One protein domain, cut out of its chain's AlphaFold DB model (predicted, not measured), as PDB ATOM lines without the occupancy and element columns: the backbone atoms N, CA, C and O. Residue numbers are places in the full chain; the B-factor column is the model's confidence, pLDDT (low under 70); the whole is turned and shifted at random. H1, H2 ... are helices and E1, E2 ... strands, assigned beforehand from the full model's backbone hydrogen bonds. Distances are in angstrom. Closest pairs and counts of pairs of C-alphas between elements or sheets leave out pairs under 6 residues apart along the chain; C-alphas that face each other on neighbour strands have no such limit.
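This is residues 479 to 539 of the 711 residues of the protein "DUF2341 domain-containing protein" of Candidatus Stahlbacteria bacterium (UniProt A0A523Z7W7). Two small lobes stand end to end in a rod, each a short helix packed on a two-stranded antiparallel hairpin: H1 on E1 and E2, then H2 on E3 and E4. Of 61 printed residues, 28, under half, are in the two helices and four strands; the class is mixed. It is only just compact, close to loose: radius of gyration of the C-alphas 12.2 A, spans 37 by 17 by 16 A.

H1, residues 485 to 490, 8.4 A, begins at C-alpha (201.557, 139.381, 182.418). E1 is 494 to 496, 6.4 A; E2 499 to 501, 6.6 A; H2 514 to 519, 8.5 A; E3 523 to 527, 11.6 A; E4 530 to 534, 11.8 A, ending at C-alpha (199.723, 149.937, 161.583).

Closest C-alphas of H1 and E1 are Glu 485 and Trp 495, 5.5 A. In hairpin E1 and E2, N 494 and O 501 are 2.9 A apart, within hydrogen-bond range. H1 and H2 are apart; every O i to N i+4 pair in both is within range. Closest C-alphas of H2 and E4 are Cys 517 and Cys 533, 5.6 A. In hairpin E3 and E4, N 523 and O 534 are within range, 2.8 A.

The printed part has no cut. The link E2 to H2 is long. Residues 504 to 506, 519 to 520, 529 and 537 to 539 have pLDDT under 70.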
ATOM      1  N   CYS A 479     189.960 140.109 179.595       76.69
ATOM      2  CA  CYS A 479     191.407 140.281 179.662       76.69
ATOM      3  C   CYS A 479     191.813 141.306 180.731       76.69
ATOM      4  O   CYS A 479     192.707 141.045 181.526       76.69
ATOM      5  N   ALA A 480     191.082 142.418 180.843       76.88
ATOM      6  CA  ALA A 480     191.325 143.468 181.839       76.88
ATOM      7  C   ALA A 480     191.341 143.001 183.305       76.88
ATOM      8  O   ALA A 480     191.820 143.719 184.179       76.88
ATOM      9  N   CYS A 481     190.844 141.797 183.579       80.00
ATOM     10  CA  CYS A 481     190.768 141.226 184.914       80.00
ATOM     11  C   CYS A 481     192.011 140.419 185.320       80.00
ATOM     12  O   CYS A 481     192.126 140.027 186.485       80.00
ATOM     13  N   TYR A 482     192.942 140.158 184.395       80.69
ATOM     14  CA  TYR A 482     194.232 139.558 184.735       80.69
ATOM     15  C   TYR A 482     195.158 140.607 185.361       80.69
ATOM     16  O   TYR A 482     195.385 141.682 184.805       80.69
ATOM     17  N   ASP A 483     195.723 140.277 186.521       81.00
ATOM     18  CA  ASP A 483     196.578 141.167 187.314       81.00
ATOM     19  C   ASP A 483     198.079 140.982 187.040       81.00
ATOM     20  O   ASP A 483     198.913 141.690 187.615       81.00
ATOM     21  N   ASN A 484     198.433 140.038 186.166       87.12
ATOM     22  CA  ASN A 484     199.809 139.747 185.807       87.12
ATOM     23  C   ASN A 484     199.966 139.326 184.339       87.12
ATOM     24  O   ASN A 484     199.076 138.735 183.732       87.12
ATOM     25  N   GLU A 485     201.147 139.629 183.805       86.38
ATOM     26  CA  GLU A 485     201.557 139.381 182.418       86.38
ATOM     27  C   GLU A 485     201.461 137.905 182.033       86.38
ATOM     28  O   GLU A 485     200.916 137.573 180.988       86.38
ATOM     29  N   ILE A 486     201.909 137.009 182.917       89.00
ATOM     30  CA  ILE A 486     201.968 135.570 182.638       89.00
ATOM     31  C   ILE A 486     200.565 135.004 182.404       89.00
ATOM     32  O   ILE A 486     200.348 134.300 181.420       89.00
ATOM     33  N   ASP A 487     199.618 135.302 183.293       83.50
ATOM     34  CA  ASP A 487     198.249 134.802 183.178       83.50
ATOM     35  C   ASP A 487     197.492 135.498 182.039       83.50
ATOM     36  O   ASP A 487     196.708 134.850 181.347       83.50
ATOM     37  N   CYS A 488     197.762 136.786 181.803       81.19
ATOM     38  CA  CYS A 488     197.220 137.537 180.672       81.19
ATOM     39  C   CYS A 488     197.586 136.876 179.332       81.19
ATOM     40  O   CYS A 488     196.712 136.454 178.572       81.19
ATOM     41  N   GLU A 489     198.883 136.707 179.074       84.00
ATOM     42  CA  GLU A 489     199.393 136.146 177.819       84.00
ATOM     43  C   GLU A 489     199.014 134.669 177.654       84.00
ATOM     44  O   GLU A 489     198.667 134.223 176.558       84.00
ATOM     45  N   ALA A 490     199.003 133.895 178.747       83.06
ATOM     46  CA  ALA A 490     198.597 132.490 178.715       83.06
ATOM     47  C   ALA A 490     197.133 132.288 178.285       83.06
ATOM     48  O   ALA A 490     196.791 131.209 177.794       83.06
ATOM     49  N   ASN A 491     196.286 133.309 178.450       77.25
ATOM     50  CA  ASN A 491     194.874 133.281 178.073       77.25
ATOM     51  C   ASN A 491     194.582 134.023 176.757       77.25
ATOM     52  O   ASN A 491     193.421 134.285 176.449       77.25
ATOM     53  N   GLY A 492     195.613 134.310 175.951       77.44
ATOM     54  CA  GLY A 492     195.459 134.920 174.626       77.44
ATOM     55  C   GLY A 492     195.146 136.416 174.661       77.44
ATOM     56  O   GLY A 492     194.621 136.947 173.686       77.44
ATOM     57  N   CYS A 493     195.445 137.074 175.780       82.81
ATOM     58  CA  CYS A 493     195.333 138.513 175.951       82.81
ATOM     59  C   CYS A 493     196.705 139.188 175.830       82.81
ATOM     60  O   CYS A 493     197.749 138.537 175.843       82.81
ATOM     61  N   CYS A 494     196.693 140.514 175.760       78.69
ATOM     62  CA  CYS A 494     197.868 141.332 175.525       78.69
ATOM     63  C   CYS A 494     198.228 142.158 176.767       78.69
ATOM     64  O   CYS A 494     197.393 142.896 177.291       78.69
ATOM     65  N   TRP A 495     199.470 142.060 177.250       80.06
ATOM     66  CA  TRP A 495     199.928 142.827 178.411       80.06
ATOM     67  C   TRP A 495     200.533 144.171 177.995       80.06
ATOM     68  O   TRP A 495     201.506 144.230 177.246       80.06
ATOM     69  N   PHE A 496     199.984 145.272 178.506       73.44
ATOM     70  CA  PHE A 496     200.400 146.624 178.137       73.44
ATOM     71  C   PHE A 496     200.408 147.582 179.336       73.44
ATOM     72  O   PHE A 496     199.455 147.668 180.103       73.44
ATOM     73  N   GLU A 497     201.514 148.315 179.518       79.50
ATOM     74  CA  GLU A 497     201.705 149.313 180.592       79.50
ATOM     75  C   GLU A 497     201.345 148.831 182.019       79.50
ATOM     76  O   GLU A 497     201.016 149.627 182.900       79.50
ATOM     77  N   GLY A 498     201.477 147.526 182.284       76.38
ATOM     78  CA  GLY A 498     201.147 146.931 183.582       76.38
ATOM     79  C   GLY A 498     199.662 146.600 183.760       76.38
ATOM     80  O   GLY A 498     199.186 146.527 184.891       76.38
ATOM     81  N   THR A 499     198.915 146.463 182.667       74.06
ATOM     82  CA  THR A 499     197.504 146.067 182.641       74.06
ATOM     83  C   THR A 499     197.274 145.124 181.461       74.06
ATOM     84  O   THR A 499     197.942 145.228 180.436       74.06
ATOM     85  N   CYS A 500     196.359 144.176 181.605       74.75
ATOM     86  CA  CYS A 500     196.007 143.251 180.537       74.75
ATOM     87  C   CYS A 500     194.867 143.825 179.683       74.75
ATOM     88  O   CYS A 500     193.947 144.433 180.219       74.75
ATOM     89  N   TYR A 501     194.909 143.631 178.370       73.19
ATOM     90  CA  TYR A 501     193.904 144.118 177.423       73.19
ATOM     91  C   TYR A 501     193.531 143.024 176.438       73.19
ATOM     92  O   TYR A 501     194.284 142.066 176.227       73.19
ATOM     93  N   SER A 502     192.369 143.182 175.812       74.94
ATOM     94  CA  SER A 502     192.120 142.461 174.572       74.94
ATOM     95  C   SER A 502     193.083 142.992 173.505       74.94
ATOM     96  O   SER A 502     193.368 144.190 173.462       74.94
ATOM     97  N   CYS A 503     193.659 142.111 172.687       70.69
ATOM     98  CA  CYS A 503     194.726 142.511 171.767       70.69
ATOM     99  C   CYS A 503     194.265 143.542 170.722       70.69
ATOM    100  O   CYS A 503     195.060 144.391 170.329       70.69
ATOM    101  N   ASP A 504     192.984 143.531 170.349       68.00
ATOM    102  CA  ASP A 504     192.340 144.494 169.443       68.00
ATOM    103  C   ASP A 504     192.156 145.902 170.047       68.00
ATOM    104  O   ASP A 504     191.927 146.865 169.316       68.00
ATOM    105  N   GLU A 505     192.272 146.059 171.369       67.44
ATOM    106  CA  GLU A 505     192.150 147.362 172.043       67.44
ATOM    107  C   GLU A 505     193.475 148.139 172.091       67.44
ATOM    108  O   GLU A 505     193.486 149.348 172.353       67.44
ATOM    109  N   VAL A 506     194.606 147.472 171.837       67.44
ATOM    110  CA  VAL A 506     195.923 148.115 171.823       67.44
ATOM    111  C   VAL A 506     196.160 148.736 170.442       67.44
ATOM    112  O   VAL A 506     196.132 148.022 169.439       67.44
ATOM    113  N   PRO A 507     196.444 150.051 170.342       77.00
ATOM    114  CA  PRO A 507     196.614 150.691 169.043       77.00
ATOM    115  C   PRO A 507     197.757 150.058 168.248       77.00
ATOM    116  O   PRO A 507     198.867 149.913 168.765       77.00
ATOM    117  N   CYS A 508     197.515 149.782 166.963       77.25
ATOM    118  CA  CYS A 508     198.455 149.080 166.089       77.25
ATOM    119  C   CYS A 508     199.890 149.619 166.161       77.25
ATOM    120  O   CYS A 508     200.830 148.846 166.237       77.25
ATOM    121  N   GLY A 509     200.076 150.941 166.233       73.88
ATOM    122  CA  GLY A 509     201.393 151.597 166.265       73.88
ATOM    123  C   GLY A 509     202.333 151.233 167.423       73.88
ATOM    124  O   GLY A 509     203.453 151.743 167.452       73.88
ATOM    125  N   TYR A 510     201.894 150.413 168.381       74.50
ATOM    126  CA  TYR A 510     202.681 150.022 169.552       74.50
ATOM    127  C   TYR A 510     203.396 148.682 169.424       74.50
ATOM    128  O   TYR A 510     204.388 148.472 170.123       74.50
ATOM    129  N   TRP A 511     202.925 147.795 168.555       78.75
ATOM    130  CA  TRP A 511     203.526 146.476 168.404       78.75
ATOM    131  C   TRP A 511     204.852 146.585 167.650       78.75
ATOM    132  O   TRP A 511     204.928 147.216 166.594       78.75
ATOM    133  N   ASP A 512     205.906 145.985 168.205       81.25
ATOM    134  CA  ASP A 512     207.271 146.014 167.662       81.25
ATOM    135  C   ASP A 512     207.683 144.693 166.992       81.25
ATOM    136  O   ASP A 512     208.805 144.560 166.491       81.25
ATOM    137  N   ASN A 513     206.755 143.740 166.922       82.44
ATOM    138  CA  ASN A 513     206.922 142.491 166.209       82.44
ATOM    139  C   ASN A 513     205.643 142.092 165.456       82.44
ATOM    140  O   ASN A 513     204.531 142.513 165.772       82.44
ATOM    141  N   GLN A 514     205.836 141.256 164.438       82.25
ATOM    142  CA  GLN A 514     204.783 140.837 163.520       82.25
ATOM    143  C   GLN A 514     203.686 140.010 164.194       82.25
ATOM    144  O   GLN A 514     202.518 140.189 163.868       82.25
ATOM    145  N   VAL A 515     204.055 139.117 165.114       79.00
ATOM    146  CA  VAL A 515     203.112 138.169 165.727       79.00
ATOM    147  C   VAL A 515     202.068 138.920 166.542       79.00
ATOM    148  O   VAL A 515     200.876 138.694 166.353       79.00
ATOM    149  N   ASP A 516     202.511 139.854 167.381       76.62
ATOM    150  CA  ASP A 516     201.607 140.617 168.241       76.62
ATOM    151  C   ASP A 516     200.792 141.636 167.432       76.62
ATOM    152  O   ASP A 516     199.614 141.856 167.706       76.62
ATOM    153  N   CYS A 517     201.382 142.196 166.372       78.56
ATOM    154  CA  CYS A 517     200.667 143.067 165.445       78.56
ATOM    155  C   CYS A 517     199.506 142.352 164.745       78.56
ATOM    156  O   CYS A 517     198.386 142.856 164.710       78.56
ATOM    157  N   GLU A 518     199.762 141.168 164.191       78.56
ATOM    158  CA  GLU A 518     198.736 140.385 163.502       78.56
ATOM    159  C   GLU A 518     197.676 139.859 164.485       78.56
ATOM    160  O   GLU A 518     196.507 139.765 164.123       78.56
ATOM    161  N   ALA A 519     198.051 139.571 165.737       68.25
ATOM    162  CA  ALA A 519     197.115 139.184 166.796       68.25
ATOM    163  C   ALA A 519     196.170 140.323 167.229       68.25
ATOM    164  O   ALA A 519     195.083 140.053 167.735       68.25
ATOM    165  N   ALA A 520     196.565 141.579 167.013       68.31
ATOM    166  CA  ALA A 520     195.753 142.768 167.266       68.31
ATOM    167  C   ALA A 520     194.849 143.164 166.078       68.31
ATOM    168  O   ALA A 520     194.346 144.285 166.045       68.31
ATOM    169  N   ASP A 521     194.672 142.283 165.080       75.19
ATOM    170  CA  ASP A 521     193.980 142.579 163.811       75.19
ATOM    171  C   ASP A 521     194.577 143.797 163.063       75.19
ATOM    172  O   ASP A 521     193.914 144.494 162.288       75.19
ATOM    173  N   CYS A 522     195.875 144.037 163.266       82.56
ATOM    174  CA  CYS A 522     196.636 145.090 162.610       82.56
ATOM    175  C   CYS A 522     197.504 144.538 161.471       82.56
ATOM    176  O   CYS A 522     197.726 143.336 161.320       82.56
ATOM    177  N   CYS A 523     198.027 145.443 160.647       81.69
ATOM    178  CA  CYS A 523     198.875 145.107 159.516       81.69
ATOM    179  C   CYS A 523     200.350 145.392 159.853       81.69
ATOM    180  O   CYS A 523     200.722 146.526 160.168       81.69
ATOM    181  N   TRP A 524     201.208 144.372 159.748       85.56
ATOM    182  CA  TRP A 524     202.659 144.519 159.884       85.56
ATOM    183  C   TRP A 524     203.253 145.044 158.574       85.56
ATOM    184  O   TRP A 524     203.343 144.309 157.591       85.56
ATOM    185  N   CYS A 525     203.619 146.329 158.529       79.38
ATOM    186  CA  CYS A 525     203.945 147.012 157.276       79.38
ATOM    187  C   CYS A 525     205.264 147.772 157.340       79.38
ATOM    188  O   CYS A 525     205.655 148.321 158.366       79.38
ATOM    189  N   CYS A 526     205.954 147.822 156.205       76.94
ATOM    190  CA  CYS A 526     207.225 148.514 156.093       76.94
ATOM    191  C   CYS A 526     207.041 149.906 155.476       76.94
ATOM    192  O   CYS A 526     206.706 150.036 154.297       76.94
ATOM    193  N   VAL A 527     207.262 150.944 156.285       74.38
ATOM    194  CA  VAL A 527     207.115 152.355 155.903       74.38
ATOM    195  C   VAL A 527     208.461 153.047 156.061       74.38
ATOM    196  O   VAL A 527     209.070 153.000 157.126       74.38
ATOM    197  N   GLU A 528     208.939 153.668 154.984       74.31
ATOM    198  CA  GLU A 528     210.258 154.311 154.921       74.31
ATOM    199  C   GLU A 528     211.415 153.382 155.349       74.31
ATOM    200  O   GLU A 528     212.370 153.815 155.990       74.31
ATOM    201  N   GLY A 529     211.343 152.098 154.980       69.06
ATOM    202  CA  GLY A 529     212.384 151.106 155.279       69.06
ATOM    203  C   GLY A 529     212.361 150.548 156.708       69.06
ATOM    204  O   GLY A 529     213.272 149.811 157.085       69.06
ATOM    205  N   VAL A 530     211.335 150.868 157.505       76.94
ATOM    206  CA  VAL A 530     211.158 150.358 158.872       76.94
ATOM    207  C   VAL A 530     209.871 149.546 158.963       76.94
ATOM    208  O   VAL A 530     208.805 150.025 158.583       76.94
ATOM    209  N   TRP A 531     209.966 148.325 159.494       81.25
ATOM    210  CA  TRP A 531     208.805 147.494 159.816       81.25
ATOM    211  C   TRP A 531     208.125 148.004 161.084       81.25
ATOM    212  O   TRP A 531     208.757 148.105 162.134       81.25
ATOM    213  N   LEU A 532     206.851 148.356 160.955       84.50
ATOM    214  CA  LEU A 532     206.020 148.941 161.996       84.50
ATOM    215  C   LEU A 532     204.627 148.316 161.908       84.50
ATOM    216  O   LEU A 532     204.126 148.036 160.817       84.50
ATOM    217  N   CYS A 533     203.963 148.157 163.041       83.12
ATOM    218  CA  CYS A 533     202.566 147.757 163.051       83.12
ATOM    219  C   CYS A 533     201.641 148.966 162.826       83.12
ATOM    220  O   CYS A 533     201.851 150.030 163.412       83.12
ATOM    221  N   GLN A 534     200.642 148.846 161.946       81.06
ATOM    222  CA  GLN A 534     199.723 149.937 161.583       81.06
ATOM    223  C   GLN A 534     198.293 149.436 161.338       81.06
ATOM    224  O   GLN A 534     198.065 148.244 161.148       81.06
ATOM    225  N   GLU A 535     197.323 150.355 161.327       79.88
ATOM    226  CA  GLU A 535     195.935 150.046 160.967       79.88
ATOM    227  C   GLU A 535     195.826 149.602 159.497       79.88
ATOM    228  O   GLU A 535     196.498 150.133 158.607       79.88
ATOM    229  N   CYS A 536     194.959 148.625 159.235       78.19
ATOM    230  CA  CYS A 536     194.691 148.134 157.888       78.19
ATOM    231  C   CYS A 536     193.649 149.010 157.153       78.19
ATOM    232  O   CYS A 536     192.703 149.488 157.779       78.19
ATOM    233  N   PRO A 537     193.719 149.158 155.813       68.06
ATOM    234  CA  PRO A 537     194.765 148.675 154.916       68.06
ATOM    235  C   PRO A 537     195.976 149.616 154.923       68.06
ATOM    236  O   PRO A 537     195.842 150.821 154.709       68.06
ATOM    237  N   CYS A 538     197.172 149.063 155.114       68.81
ATOM    238  CA  CYS A 538     198.383 149.869 155.104       68.81
ATOM    239  C   CYS A 538     198.857 150.177 153.674       68.81
ATOM    240  O   CYS A 538     198.615 149.433 152.717       68.81
ATOM    241  N   VAL A 539     199.568 151.294 153.532       66.56
ATOM    242  CA  VAL A 539     200.230 151.692 152.289       66.56
ATOM    243  C   VAL A 539     201.543 150.910 152.233       66.56
ATOM    244  O   VAL A 539     202.517 151.336 152.836       66.56
TER     245      VAL A 539